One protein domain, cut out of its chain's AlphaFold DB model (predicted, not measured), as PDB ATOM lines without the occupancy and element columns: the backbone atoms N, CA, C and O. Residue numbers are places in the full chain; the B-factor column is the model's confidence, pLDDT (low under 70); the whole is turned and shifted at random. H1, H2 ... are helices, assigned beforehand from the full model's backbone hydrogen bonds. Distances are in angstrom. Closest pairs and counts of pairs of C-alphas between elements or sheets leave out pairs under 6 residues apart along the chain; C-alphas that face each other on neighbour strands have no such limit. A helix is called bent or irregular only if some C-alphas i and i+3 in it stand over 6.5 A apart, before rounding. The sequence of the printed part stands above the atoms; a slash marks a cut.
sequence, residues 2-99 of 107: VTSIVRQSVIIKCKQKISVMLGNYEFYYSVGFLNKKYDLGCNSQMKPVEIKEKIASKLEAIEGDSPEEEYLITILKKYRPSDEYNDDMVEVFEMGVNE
ATOM      1  N   VAL A   2     137.039 108.248 158.256       73.88
ATOM      2  CA  VAL A   2     138.079 108.761 159.174       73.88
ATOM      3  C   VAL A   2     137.997 108.099 160.560       73.88
ATOM      4  O   VAL A   2     138.988 107.561 161.044       73.88
ATOM      5  N   THR A   3     136.800 108.024 161.145       77.62
ATOM      6  CA  THR A   3     136.524 107.434 162.472       77.62
ATOM      7  C   THR A   3     137.036 105.994 162.640       77.62
ATOM      8  O   THR A   3     137.735 105.677 163.605       77.62
ATOM      9  N   SER A   4     136.769 105.117 161.667       82.56
ATOM     10  CA  SER A   4     137.225 103.719 161.689       82.56
ATOM     11  C   SER A   4     138.748 103.584 161.597       82.56
ATOM     12  O   SER A   4     139.324 102.747 162.290       82.56
ATOM     13  N   ILE A   5     139.404 104.414 160.779       90.31
ATOM     14  CA  ILE A   5     140.868 104.404 160.610       90.31
ATOM     15  C   ILE A   5     141.547 104.842 161.907       90.31
ATOM     16  O   ILE A   5     142.490 104.197 162.359       90.31
ATOM     17  N   VAL A   6     141.036 105.901 162.535       92.75
ATOM     18  CA  VAL A   6     141.582 106.451 163.782       92.75
ATOM     19  C   VAL A   6     141.531 105.417 164.902       92.75
ATOM     20  O   VAL A   6     142.557 105.127 165.519       92.75
ATOM     21  N   ARG A   7     140.368 104.786 165.112       92.56
ATOM     22  CA  ARG A   7     140.207 103.711 166.101       92.56
ATOM     23  C   ARG A   7     141.194 102.573 165.868       92.56
ATOM     24  O   ARG A   7     141.872 102.137 166.799       92.56
ATOM     25  N   GLN A   8     141.270 102.070 164.635       92.12
ATOM     26  CA  GLN A   8     142.164 100.963 164.297       92.12
ATOM     27  C   GLN A   8     143.633 101.342 164.508       92.12
ATOM     28  O   GLN A   8     144.372 100.560 165.104       92.12
ATOM     29  N   SER A   9     144.036 102.547 164.096       94.25
ATOM     30  CA  SER A   9     145.391 103.071 164.293       94.25
ATOM     31  C   SER A   9     145.784 103.069 165.771       94.25
ATOM     32  O   SER A   9     146.804 102.480 166.137       94.25
ATOM     33  N   VAL A  10     144.945 103.643 166.641       94.75
ATOM     34  CA  VAL A  10     145.208 103.689 168.088       94.75
ATOM     35  C   VAL A  10     145.296 102.280 168.673       94.75
ATOM     36  O   VAL A  10     146.249 101.972 169.390       94.75
ATOM     37  N   ILE A  11     144.359 101.392 168.329       93.88
ATOM     38  CA  ILE A  11     144.364 100.017 168.841       93.88
ATOM     39  C   ILE A  11     145.628  99.264 168.411       93.88
ATOM     40  O   ILE A  11     146.254  98.613 169.245       93.88
ATOM     41  N   ILE A  12     146.021  99.342 167.137       93.94
ATOM     42  CA  ILE A  12     147.209  98.643 166.627       93.94
ATOM     43  C   ILE A  12     148.467  99.137 167.347       93.94
ATOM     44  O   ILE A  12     149.252  98.310 167.813       93.94
ATOM     45  N   LYS A  13     148.619 100.457 167.514       95.25
ATOM     46  CA  LYS A  13     149.741 101.061 168.250       95.25
ATOM     47  C   LYS A  13     149.826 100.549 169.682       95.25
ATOM     48  O   LYS A  13     150.903 100.161 170.120       95.25
ATOM     49  N   CYS A  14     148.695 100.476 170.381       95.25
ATOM     50  CA  CYS A  14     148.652 100.001 171.763       95.25
ATOM     51  C   CYS A  14     148.951  98.503 171.883       95.25
ATOM     52  O   CYS A  14     149.719  98.103 172.754       95.25
ATOM     53  N   LYS A  15     148.424  97.677 170.970       93.88
ATOM     54  CA  LYS A  15     148.680  96.226 170.962       93.88
ATOM     55  C   LYS A  15     150.119  95.873 170.622       93.88
ATOM     56  O   LYS A  15     150.696  94.978 171.223       93.88
ATOM     57  N   GLN A  16     150.680  96.539 169.619       92.69
ATOM     58  CA  GLN A  16     152.039  96.268 169.158       92.69
ATOM     59  C   GLN A  16     153.087  97.051 169.958       92.69
ATOM     60  O   GLN A  16     154.275  96.764 169.839       92.69
ATOM     61  N   LYS A  17     152.657  98.023 170.776       91.25
ATOM     62  CA  LYS A  17     153.515  98.969 171.500       91.25
ATOM     63  C   LYS A  17     154.511  99.674 170.575       91.25
ATOM     64  O   LYS A  17     155.662  99.918 170.944       91.25
ATOM     65  N   ILE A  18     154.054 100.005 169.366       84.38
ATOM     66  CA  ILE A  18     154.836 100.719 168.354       84.38
ATOM     67  C   ILE A  18     154.249 102.103 168.079       84.38
ATOM     68  O   ILE A  18     153.031 102.289 168.083       84.38
ATOM     69  N   SER A  19     155.130 103.036 167.709       92.25
ATOM     70  CA  SER A  19     154.793 104.403 167.289       92.25
ATOM     71  C   SER A  19     154.272 105.317 168.409       92.25
ATOM     72  O   SER A  19     154.274 104.984 169.589       92.25
ATOM     73  N   VAL A  20     153.897 106.537 168.039       93.75
ATOM     74  CA  VAL A  20     153.337 107.562 168.929       93.75
ATOM     75  C   VAL A  20     152.005 108.065 168.371       93.75
ATOM     76  O   VAL A  20     151.591 107.706 167.264       93.75
ATOM     77  N   MET A  21     151.311 108.888 169.152       94.06
ATOM     78  CA  MET A  21     150.121 109.597 168.691       94.06
ATOM     79  C   MET A  21     150.518 110.636 167.635       94.06
ATOM     80  O   MET A  21     151.449 111.410 167.854       94.06
ATOM     81  N   LEU A  22     149.855 110.612 166.479       92.31
ATOM     82  CA  LEU A  22     150.252 111.380 165.292       92.31
ATOM     83  C   LEU A  22     149.352 112.587 165.014       92.31
ATOM     84  O   LEU A  22     149.761 113.478 164.278       92.31
ATOM     85  N   GLY A  23     148.146 112.638 165.579       95.12
ATOM     86  CA  GLY A  23     147.188 113.690 165.247       95.12
ATOM     87  C   GLY A  23     146.039 113.823 166.240       95.12
ATOM     88  O   GLY A  23     145.780 112.918 167.039       95.12
ATOM     89  N   ASN A  24     145.322 114.943 166.135       96.50
ATOM     90  CA  ASN A  24     144.237 115.287 167.049       96.50
ATOM     91  C   ASN A  24     143.096 114.261 167.004       96.50
ATOM     92  O   ASN A  24     142.528 113.952 168.039       96.50
ATOM     93  N   TYR A  25     142.809 113.624 165.871       96.12
ATOM     94  CA  TYR A  25     141.799 112.560 165.850       96.12
ATOM     95  C   TYR A  25     142.139 111.390 166.787       96.12
ATOM     96  O   TYR A  25     141.294 110.936 167.556       96.12
ATOM     97  N   GLU A  26     143.390 110.922 166.777       96.50
ATOM     98  CA  GLU A  26     143.833 109.861 167.690       96.50
ATOM     99  C   GLU A  26     143.755 110.318 169.146       96.50
ATOM    100  O   GLU A  26     143.363 109.541 170.018       96.50
ATOM    101  N   PHE A  27     144.070 111.589 169.394       97.44
ATOM    102  CA  PHE A  27     143.925 112.219 170.699       97.44
ATOM    103  C   PHE A  27     142.470 112.213 171.177       97.44
ATOM    104  O   PHE A  27     142.210 111.717 172.269       97.44
ATOM    105  N   TYR A  28     141.512 112.661 170.361       97.31
ATOM    106  CA  TYR A  28     140.095 112.725 170.738       97.31
ATOM    107  C   TYR A  28     139.516 111.344 171.033       97.31
ATOM    108  O   TYR A  28     138.854 111.170 172.055       97.31
ATOM    109  N   TYR A  29     139.836 110.343 170.210       96.56
ATOM    110  CA  TYR A  29     139.420 108.963 170.467       96.56
ATOM    111  C   TYR A  29     139.970 108.455 171.807       96.56
ATOM    112  O   TYR A  29     139.238 107.904 172.628       96.56
ATOM    113  N   SER A  30     141.267 108.679 172.043       96.88
ATOM    114  CA  SER A  30     141.963 108.209 173.245       96.88
ATOM    115  C   SER A  30     141.436 108.881 174.510       96.88
ATOM    116  O   SER A  30     141.209 108.213 175.518       96.88
ATOM    117  N   VAL A  31     141.211 110.196 174.457       97.38
ATOM    118  CA  VAL A  31     140.628 110.939 175.576       97.38
ATOM    119  C   VAL A  31     139.194 110.497 175.806       97.38
ATOM    120  O   VAL A  31     138.853 110.255 176.953       97.38
ATOM    121  N   GLY A  32     138.368 110.335 174.769       96.88
ATOM    122  CA  GLY A  32     136.993 109.854 174.922       96.88
ATOM    123  C   GLY A  32     136.932 108.503 175.643       96.88
ATOM    124  O   GLY A  32     136.184 108.343 176.610       96.88
ATOM    125  N   PHE A  33     137.794 107.564 175.237       95.94
ATOM    126  CA  PHE A  33     137.928 106.252 175.875       95.94
ATOM    127  C   PHE A  33     138.295 106.359 177.362       95.94
ATOM    128  O   PHE A  33     137.604 105.805 178.220       95.94
ATOM    129  N   LEU A  34     139.344 107.122 177.690       96.19
ATOM    130  CA  LEU A  34     139.785 107.290 179.078       96.19
ATOM    131  C   LEU A  34     138.822 108.150 179.908       96.19
ATOM    132  O   LEU A  34     138.714 107.947 181.113       96.19
ATOM    133  N   ASN A  35     138.093 109.080 179.287       96.06
ATOM    134  CA  ASN A  35     137.148 109.967 179.959       96.06
ATOM    135  C   ASN A  35     136.000 109.182 180.585       96.06
ATOM    136  O   ASN A  35     135.661 109.430 181.736       96.06
ATOM    137  N   LYS A  36     135.451 108.199 179.861       94.00
ATOM    138  CA  LYS A  36     134.417 107.315 180.409       94.00
ATOM    139  C   LYS A  36     134.932 106.452 181.556       94.00
ATOM    140  O   LYS A  36     134.183 106.162 182.482       94.00
ATOM    141  N   LYS A  37     136.184 106.007 181.467       93.56
ATOM    142  CA  LYS A  37     136.755 105.051 182.415       93.56
ATOM    143  C   LYS A  37     137.231 105.707 183.713       93.56
ATOM    144  O   LYS A  37     136.989 105.169 184.786       93.56
ATOM    145  N   TYR A  38     137.880 106.863 183.607       94.31
ATOM    146  CA  TYR A  38     138.569 107.533 184.715       94.31
ATOM    147  C   TYR A  38     137.951 108.877 185.106       94.31
ATOM    148  O   TYR A  38     138.558 109.624 185.871       94.31
ATOM    149  N   ASP A  39     136.781 109.213 184.558       93.69
ATOM    150  CA  ASP A  39     136.080 110.476 184.808       93.69
ATOM    151  C   ASP A  39     137.007 111.701 184.671       93.69
ATOM    152  O   ASP A  39     137.268 112.498 185.586       93.69
ATOM    153  N   LEU A  40     137.590 111.842 183.477       93.44
ATOM    154  CA  LEU A  40     138.519 112.937 183.194       93.44
ATOM    155  C   LEU A  40     137.815 114.305 183.198       93.44
ATOM    156  O   LEU A  40     138.471 115.330 183.412       93.44
ATOM    157  N   GLY A  41     136.484 114.334 183.092       93.69
ATOM    158  CA  GLY A  41     135.675 115.550 183.067       93.69
ATOM    159  C   GLY A  41     135.811 116.315 181.749       93.69
ATOM    160  O   GLY A  41     135.626 117.533 181.719       93.69
ATOM    161  N   CYS A  42     136.198 115.632 180.675       95.19
ATOM    162  CA  CYS A  42     136.273 116.187 179.331       95.19
ATOM    163  C   CYS A  42     134.928 116.052 178.617       95.19
ATOM    164  O   CYS A  42     134.146 115.145 178.904       95.19
ATOM    165  N   ASN A  43     134.676 116.935 177.655       94.50
ATOM    166  CA  ASN A  43     133.569 116.810 176.717       94.50
ATOM    167  C   ASN A  43     134.072 117.055 175.288       94.50
ATOM    168  O   ASN A  43     135.147 117.625 175.095       94.50
ATOM    169  N   SER A  44     133.288 116.633 174.301       92.75
ATOM    170  CA  SER A  44     133.652 116.682 172.883       92.75
ATOM    171  C   SER A  44     133.737 118.099 172.295       92.75
ATOM    172  O   SER A  44     134.325 118.272 171.229       92.75
ATOM    173  N   GLN A  45     133.212 119.116 172.990       94.94
ATOM    174  CA  GLN A  45     133.244 120.530 172.581       94.94
ATOM    175  C   GLN A  45     134.495 121.285 173.062       94.94
ATOM    176  O   GLN A  45     134.772 122.392 172.596       94.94
ATOM    177  N   MET A  46     135.252 120.709 174.001       96.00
ATOM    178  CA  MET A  46     136.491 121.309 174.496       96.00
ATOM    179  C   MET A  46     137.569 121.324 173.415       96.00
ATOM    180  O   MET A  46     137.649 120.410 172.598       96.00
ATOM    181  N   LYS A  47     138.446 122.332 173.443       96.44
ATOM    182  CA  LYS A  47     139.545 122.429 172.472       96.44
ATOM    183  C   LYS A  47     140.683 121.453 172.800       96.44
ATOM    184  O   LYS A  47     140.888 121.119 173.966       96.44
ATOM    185  N   PRO A  48     141.486 121.018 171.808       96.69
ATOM    186  CA  PRO A  48     142.519 120.001 172.021       96.69
ATOM    187  C   PRO A  48     143.536 120.376 173.115       96.69
ATOM    188  O   PRO A  48     143.840 119.564 173.991       96.69
ATOM    189  N   VAL A  49     144.029 121.619 173.090       96.94
ATOM    190  CA  VAL A  49     144.985 122.145 174.080       96.94
ATOM    191  C   VAL A  49     144.349 122.231 175.469       96.94
ATOM    192  O   VAL A  49     144.934 121.755 176.439       96.94
ATOM    193  N   GLU A  50     143.112 122.725 175.550       96.56
ATOM    194  CA  GLU A  50     142.337 122.812 176.796       96.56
ATOM    195  C   GLU A  50     142.141 121.428 177.438       96.56
ATOM    196  O   GLU A  50     142.359 121.245 178.637       96.56
ATOM    197  N   ILE A  51     141.784 120.419 176.634       97.00
ATOM    198  CA  ILE A  51     141.684 119.028 177.086       97.00
ATOM    199  C   ILE A  51     143.031 118.564 177.640       97.00
ATOM    200  O   ILE A  51     143.079 118.002 178.734       97.00
ATOM    201  N   LYS A  52     144.126 118.786 176.901       96.88
ATOM    202  CA  LYS A  52     145.459 118.306 177.282       96.88
ATOM    203  C   LYS A  52     145.911 118.876 178.623       96.88
ATOM    204  O   LYS A  52     146.413 118.116 179.451       96.88
ATOM    205  N   GLU A  53     145.716 120.170 178.839       95.88
ATOM    206  CA  GLU A  53     146.032 120.835 180.104       95.88
ATOM    207  C   GLU A  53     145.180 120.284 181.250       95.88
ATOM    208  O   GLU A  53     145.710 119.939 182.307       95.88
ATOM    209  N   LYS A  54     143.873 120.109 181.016       95.88
ATOM    210  CA  LYS A  54     142.935 119.599 182.022       95.88
ATOM    211  C   LYS A  54     143.268 118.187 182.496       95.88
ATOM    212  O   LYS A  54     143.118 117.885 183.679       95.88
ATOM    213  N   ILE A  55     143.687 117.309 181.584       95.88
ATOM    214  CA  ILE A  55     143.925 115.895 181.905       95.88
ATOM    215  C   ILE A  55     145.368 115.597 182.304       95.88
ATOM    216  O   ILE A  55     145.619 114.497 182.781       95.88
ATOM    217  N   ALA A  56     146.316 116.525 182.127       94.75
ATOM    218  CA  ALA A  56     147.741 116.261 182.340       94.75
ATOM    219  C   ALA A  56     148.035 115.690 183.736       94.75
ATOM    220  O   ALA A  56     148.656 114.637 183.847       94.75
ATOM    221  N   SER A  57     147.530 116.334 184.791       93.19
ATOM    222  CA  SER A  57     147.720 115.875 186.173       93.19
ATOM    223  C   SER A  57     147.002 114.556 186.463       93.19
ATOM    224  O   SER A  57     147.554 113.697 187.145       93.19
ATOM    225  N   LYS A  58     145.800 114.363 185.906       94.50
ATOM    226  CA  LYS A  58     145.036 113.116 186.050       94.50
ATOM    227  C   LYS A  58     145.757 111.944 185.389       94.50
ATOM    228  O   LYS A  58     145.862 110.888 185.995       94.50
ATOM    229  N   LEU A  59     146.301 112.134 184.186       93.38
ATOM    230  CA  LEU A  59     147.050 111.095 183.479       93.38
ATOM    231  C   LEU A  59     148.282 110.639 184.262       93.38
ATOM    232  O   LEU A  59     148.633 109.466 184.181       93.38
ATOM    233  N   GLU A  60     148.940 111.525 185.017       93.88
ATOM    234  CA  GLU A  60     150.072 111.128 185.864       93.88
ATOM    235  C   GLU A  60     149.686 110.179 187.000       93.88
ATOM    236  O   GLU A  60     150.499 109.341 187.373       93.88
ATOM    237  N   ALA A  61     148.449 110.262 187.487       92.94
ATOM    238  CA  ALA A  61     147.942 109.423 188.569       92.94
ATOM    239  C   ALA A  61     147.266 108.125 188.094       92.94
ATOM    240  O   ALA A  61     146.929 107.285 188.924       92.94
ATOM    241  N   ILE A  62     147.020 107.968 186.790       94.00
ATOM    242  CA  ILE A  62     146.329 106.795 186.251       94.00
ATOM    243  C   ILE A  62     147.333 105.678 185.964       94.00
ATOM    244  O   ILE A  62     148.276 105.853 185.187       94.00
ATOM    245  N   GLU A  63     147.052 104.510 186.531       91.75
ATOM    246  CA  GLU A  63     147.646 103.232 186.148       91.75
ATOM    247  C   GLU A  63     146.675 102.505 185.205       91.75
ATOM    248  O   GLU A  63     145.460 102.506 185.424       91.75
ATOM    249  N   GLY A  64     147.200 101.964 184.103       91.56
ATOM    250  CA  GLY A  64     146.386 101.253 183.120       91.56
ATOM    251  C   GLY A  64     146.050  99.842 183.598       91.56
ATOM    252  O   GLY A  64     146.892  99.165 184.175       91.56
ATOM    253  N   ASP A  65     144.846  99.364 183.291       92.56
ATOM    254  CA  ASP A  65     144.406  98.016 183.691       92.56
ATOM    255  C   ASP A  65     144.959  96.912 182.771       92.56
ATOM    256  O   ASP A  65     144.789  95.718 183.031       92.56
ATOM    257  N   SER A  66     145.575  97.292 181.648       94.62
ATOM    258  CA  SER A  66     146.193  96.364 180.706       94.62
ATOM    259  C   SER A  66     147.449  96.956 180.061       94.62
ATOM    260  O   SER A  66     147.585  98.181 179.981       94.62
ATOM    261  N   PRO A  67     148.345  96.112 179.514       94.69
ATOM    262  CA  PRO A  67     149.555  96.579 178.841       94.69
ATOM    263  C   PRO A  67     149.287  97.514 177.650       94.69
ATOM    264  O   PRO A  67     150.128  98.354 177.324       94.69
ATOM    265  N   GLU A  68     148.156  97.345 176.963       95.50
ATOM    266  CA  GLU A  68     147.708  98.223 175.880       95.50
ATOM    267  C   GLU A  68     147.257  99.586 176.407       95.50
ATOM    268  O   GLU A  68     147.571 100.617 175.813       95.50
ATOM    269  N   GLU A  69     146.547  99.603 177.530       96.12
ATOM    270  CA  GLU A  69     146.051 100.833 178.132       96.12
ATOM    271  C   GLU A  69     147.172 101.656 178.771       96.12
ATOM    272  O   GLU A  69     147.238 102.868 178.566       96.12
ATOM    273  N   GLU A  70     148.115 101.006 179.456       95.75
ATOM    274  CA  GLU A  70     149.348 101.645 179.929       95.75
ATOM    275  C   GLU A  70     150.102 102.318 178.775       95.75
ATOM    276  O   GLU A  70     150.611 103.440 178.899       95.75
ATOM    277  N   TYR A  71     150.158 101.649 177.619       96.50
ATOM    278  CA  TYR A  71     150.780 102.216 176.433       96.50
ATOM    279  C   TYR A  71     149.992 103.413 175.893       96.50
ATOM    280  O   TYR A  71     150.601 104.438 175.581       96.50
ATOM    281  N   LEU A  72     148.657 103.321 175.842       96.94
ATOM    282  CA  LEU A  72     147.773 104.423 175.453       96.94
ATOM    283  C   LEU A  72     148.010 105.663 176.324       96.94
ATOM    284  O   LEU A  72     148.239 106.752 175.798       96.94
ATOM    285  N   ILE A  73     148.017 105.491 177.647       96.62
ATOM    286  CA  ILE A  73     148.291 106.559 178.616       96.62
ATOM    287  C   ILE A  73     149.684 107.150 178.362       96.62
ATOM    288  O   ILE A  73     149.846 108.369 178.313       96.62
ATOM    289  N   THR A  74     150.687 106.303 178.117       95.69
ATOM    290  CA  THR A  74     152.068 106.732 177.856       95.69
ATOM    291  C   THR A  74     152.189 107.601 176.602       95.69
ATOM    292  O   THR A  74     152.823 108.660 176.640       95.69
ATOM    293  N   ILE A  75     151.606 107.182 175.473       96.25
ATOM    294  CA  ILE A  75     151.668 107.965 174.229       96.25
ATOM    295  C   ILE A  75     150.809 109.231 174.320       96.25
ATOM    296  O   ILE A  75     151.205 110.268 173.788       96.25
ATOM    297  N   LEU A  76     149.697 109.187 175.061       96.12
ATOM    298  CA  LEU A  76     148.832 110.338 175.304       96.12
ATOM    299  C   LEU A  76     149.527 111.403 176.165       96.12
ATOM    300  O   LEU A  76     149.430 112.594 175.866       96.12
ATOM    301  N   LYS A  77     150.287 111.000 177.195       95.56
ATOM    302  CA  LYS A  77     151.124 111.903 178.008       95.56
ATOM    303  C   LYS A  77     152.128 112.675 177.152       95.56
ATOM    304  O   LYS A  77     152.265 113.884 177.322       95.56
ATOM    305  N   LYS A  78     152.765 112.001 176.193       95.38
ATOM    306  CA  LYS A  78     153.801 112.581 175.321       95.38
ATOM    307  C   LYS A  78     153.245 113.441 174.186       95.38
ATOM    308  O   LYS A  78     153.966 114.292 173.670       95.38
ATOM    309  N   TYR A  79     151.994 113.222 173.792       97.25
ATOM    310  CA  TYR A  79     151.383 113.955 172.692       97.25
ATOM    311  C   TYR A  79     151.143 115.429 173.035       97.25
ATOM    312  O   TYR A  79     150.662 115.755 174.125       97.25
ATOM    313  N   ARG A  80     151.450 116.308 172.078       96.00
ATOM    314  CA  ARG A  80     151.134 117.738 172.119       96.00
ATOM    315  C   ARG A  80     150.139 118.028 170.994       96.00
ATOM    316  O   ARG A  80     150.550 117.956 169.835       96.00
ATOM    317  N   PRO A  81     148.862 118.292 171.307       96.06
ATOM    318  CA  PRO A  81     147.872 118.574 170.281       96.06
ATOM    319  C   PRO A  81     148.128 119.928 169.615       96.06
ATOM    320  O   PRO A  81     148.677 120.839 170.238       96.06
ATOM    321  N   SER A  82     147.709 120.053 168.357       95.12
ATOM    322  CA  SER A  82     147.592 121.349 167.679       95.12
ATOM    323  C   SER A  82     146.243 122.000 167.998       95.12
ATOM    324  O   SER A  82     145.346 121.349 168.537       95.12
ATOM    325  N   ASP A  83     146.055 123.258 167.600       93.75
ATOM    326  CA  ASP A  83     144.770 123.965 167.733       93.75
ATOM    327  C   ASP A  83     143.705 123.513 166.715       93.75
ATOM    328  O   ASP A  83     142.574 124.003 166.735       93.75
ATOM    329  N   GLU A  84     144.045 122.580 165.817       94.12
ATOM    330  CA  GLU A  84     143.120 122.056 164.814       94.12
ATOM    331  C   GLU A  84     141.938 121.349 165.484       94.12
ATOM    332  O   GLU A  84     142.110 120.425 166.280       94.12
ATOM    333  N   TYR A  85     140.726 121.773 165.148       94.38
ATOM    334  CA  TYR A  85     139.506 121.241 165.732       94.38
ATOM    335  C   TYR A  85     138.342 121.383 164.757       94.38
ATOM    336  O   TYR A  85     138.110 122.478 164.242       94.38
ATOM    337  N   ASN A  86     137.602 120.299 164.535       93.69
ATOM    338  CA  ASN A  86     136.442 120.261 163.649       93.69
ATOM    339  C   ASN A  86     135.368 119.288 164.166       93.69
ATOM    340  O   ASN A  86     135.577 118.576 165.149       93.69
ATOM    341  N   ASP A  87     134.229 119.248 163.477       92.25
ATOM    342  CA  ASP A  87     133.075 118.431 163.868       92.25
ATOM    343  C   ASP A  87     133.375 116.922 163.831       92.25
ATOM    344  O   ASP A  87     132.892 116.173 164.678       92.25
ATOM    345  N   ASP A  88     134.250 116.469 162.929       91.81
ATOM    346  CA  ASP A  88     134.672 115.065 162.876       91.81
ATOM    347  C   ASP A  88     135.395 114.644 164.173       91.81
ATOM    348  O   ASP A  88     135.269 113.503 164.622       91.81
ATOM    349  N   MET A  89     136.131 115.551 164.829       94.44
ATOM    350  CA  MET A  89     136.771 115.263 166.122       94.44
ATOM    351  C   MET A  89     135.752 115.076 167.253       94.44
ATOM    352  O   MET A  89     135.998 114.269 168.154       94.44
ATOM    353  N   VAL A  90     134.602 115.756 167.191       94.88
ATOM    354  CA  VAL A  90     133.486 115.557 168.133       94.88
ATOM    355  C   VAL A  90     132.986 114.118 168.025       94.88
ATOM    356  O   VAL A  90     132.929 113.412 169.030       94.88
ATOM    357  N   GLU A  91     132.707 113.651 166.804       94.25
ATOM    358  CA  GLU A  91     132.253 112.277 166.555       94.25
ATOM    359  C   GLU A  91     133.287 111.248 167.037       94.25
ATOM    360  O   GLU A  91     132.943 110.258 167.686       94.25
ATOM    361  N   VAL A  92     134.572 111.501 166.779       95.56
ATOM    362  CA  VAL A  92     135.670 110.618 167.194       95.56
ATOM    363  C   VAL A  92     135.805 110.530 168.722       95.56
ATOM    364  O   VAL A  92     136.097 109.451 169.247       95.56
ATOM    365  N   PHE A  93     135.564 111.618 169.456       96.75
ATOM    366  CA  PHE A  93     135.528 111.583 170.921       96.75
ATOM    367  C   PHE A  93     134.359 110.755 171.437       96.75
ATOM    368  O   PHE A  93     134.560 109.865 172.264       96.75
ATOM    369  N   GLU A  94     133.153 111.004 170.924       95.56
ATOM    370  CA  GLU A  94     131.960 110.245 171.314       95.56
ATOM    371  C   GLU A  94     132.114 108.758 170.982       95.56
ATOM    372  O   GLU A  94     131.681 107.890 171.736       95.56
ATOM    373  N   MET A  95     132.799 108.437 169.888       94.06
ATOM    374  CA  MET A  95     133.154 107.069 169.540       94.06
ATOM    375  C   MET A  95     134.091 106.430 170.576       94.06
ATOM    376  O   MET A  95     133.880 105.276 170.945       94.06
ATOM    377  N   GLY A  96     135.085 107.168 171.079       95.12
ATOM    378  CA  GLY A  96     135.937 106.722 172.184       95.12
ATOM    379  C   GLY A  96     135.141 106.485 173.472       95.12
ATOM    380  O   GLY A  96     135.276 105.435 174.097       95.12
ATOM    381  N   VAL A  97     134.247 107.413 173.833       96.00
ATOM    382  CA  VAL A  97     133.332 107.267 174.984       96.00
ATOM    383  C   VAL A  97     132.448 106.027 174.823       96.00
ATOM    384  O   VAL A  97     132.217 105.273 175.765       96.00
ATOM    385  N   ASN A  98     131.953 105.758 173.621       94.50
ATOM    386  CA  ASN A  98     131.062 104.629 173.364       94.50
ATOM    387  C   ASN A  98     131.792 103.321 173.023       94.50
ATOM    388  O   ASN A  98     131.139 102.339 172.667       94.50
ATOM    389  N   GLU A  99     133.117 103.262 173.176       92.62
ATOM    390  CA  GLU A  99     133.896 102.051 172.925       92.62
ATOM    391  C   GLU A  99     133.484 100.916 173.880       92.62
ATOM    392  O   GLU A  99     133.386 101.091 175.096       92.62
TER     393      GLU A  99
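What this domain is: This is residues 2 to 99 of the 107 residues of the protein "DUF3837 domain-containing protein" of Lachnobacterium bovis (UniProt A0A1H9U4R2). Five helices make a compact, rounded body: H2 runs through the middle with H5 side by side with it, while H1 crosses H2, its first residues at H5 and its last at H4. H3 is on the far side of the middle from H1 and meets H4. The printed part has 98 residues, with H1 to H5 in chain order and no named strand: all helix, with mostly crossed packing. The radius of gyration of the C-alphas is 11.9 A, and the spans are 31 by 28 by 23 A.

How they stand to each other: H1, residues 2 to 16, with residues 6 to 10 alone touches residues 25 to 30 of H2, residues 24 to 38, closest at the C-alphas of Val 6 and Glu 26, 5.7 A; the tilt of 68 degrees is steep, only just short of about perpendicular. H1 also touches H4, residues 67 to 78, closest at C-alphas Cys 14 and Glu 68, 4.6 A. H2 touches H5, residues 87 to 97, closest at C-alphas Phe 33 and Gly 96, 4.2 A, at a shallow tilt of 32 degrees, only just short of steep, the same way. H3, residues 48 to 61, touches H4, closest at C-alphas Leu 59 and Ile 73, 6.8 A. H1 and H3 are apart. Every O i to N i+4 pair is within hydrogen-bond range in H1, H4 and H5; 10 of 11 are in H2 and 7 of 10 in H3.

Where its parts are: H1 begins at C-alpha 2, (138.079, 108.761, 159.174), and is 21.2 A long; H2 is 20.1 A, H3 20.4 A, H4 16.9 A. H3 is irregular: C-alphas 54 and 57 are 7.3 A apart. H5, 15.8 A long, ends at C-alpha 97, (133.332, 107.267, 174.984).

The domain as a whole: The C-alphas farthest apart, of Pro 67 and Asp 87, are 31.2 A apart. The printed part has no cut and no long link. No printed residue is under 70 in pLDDT.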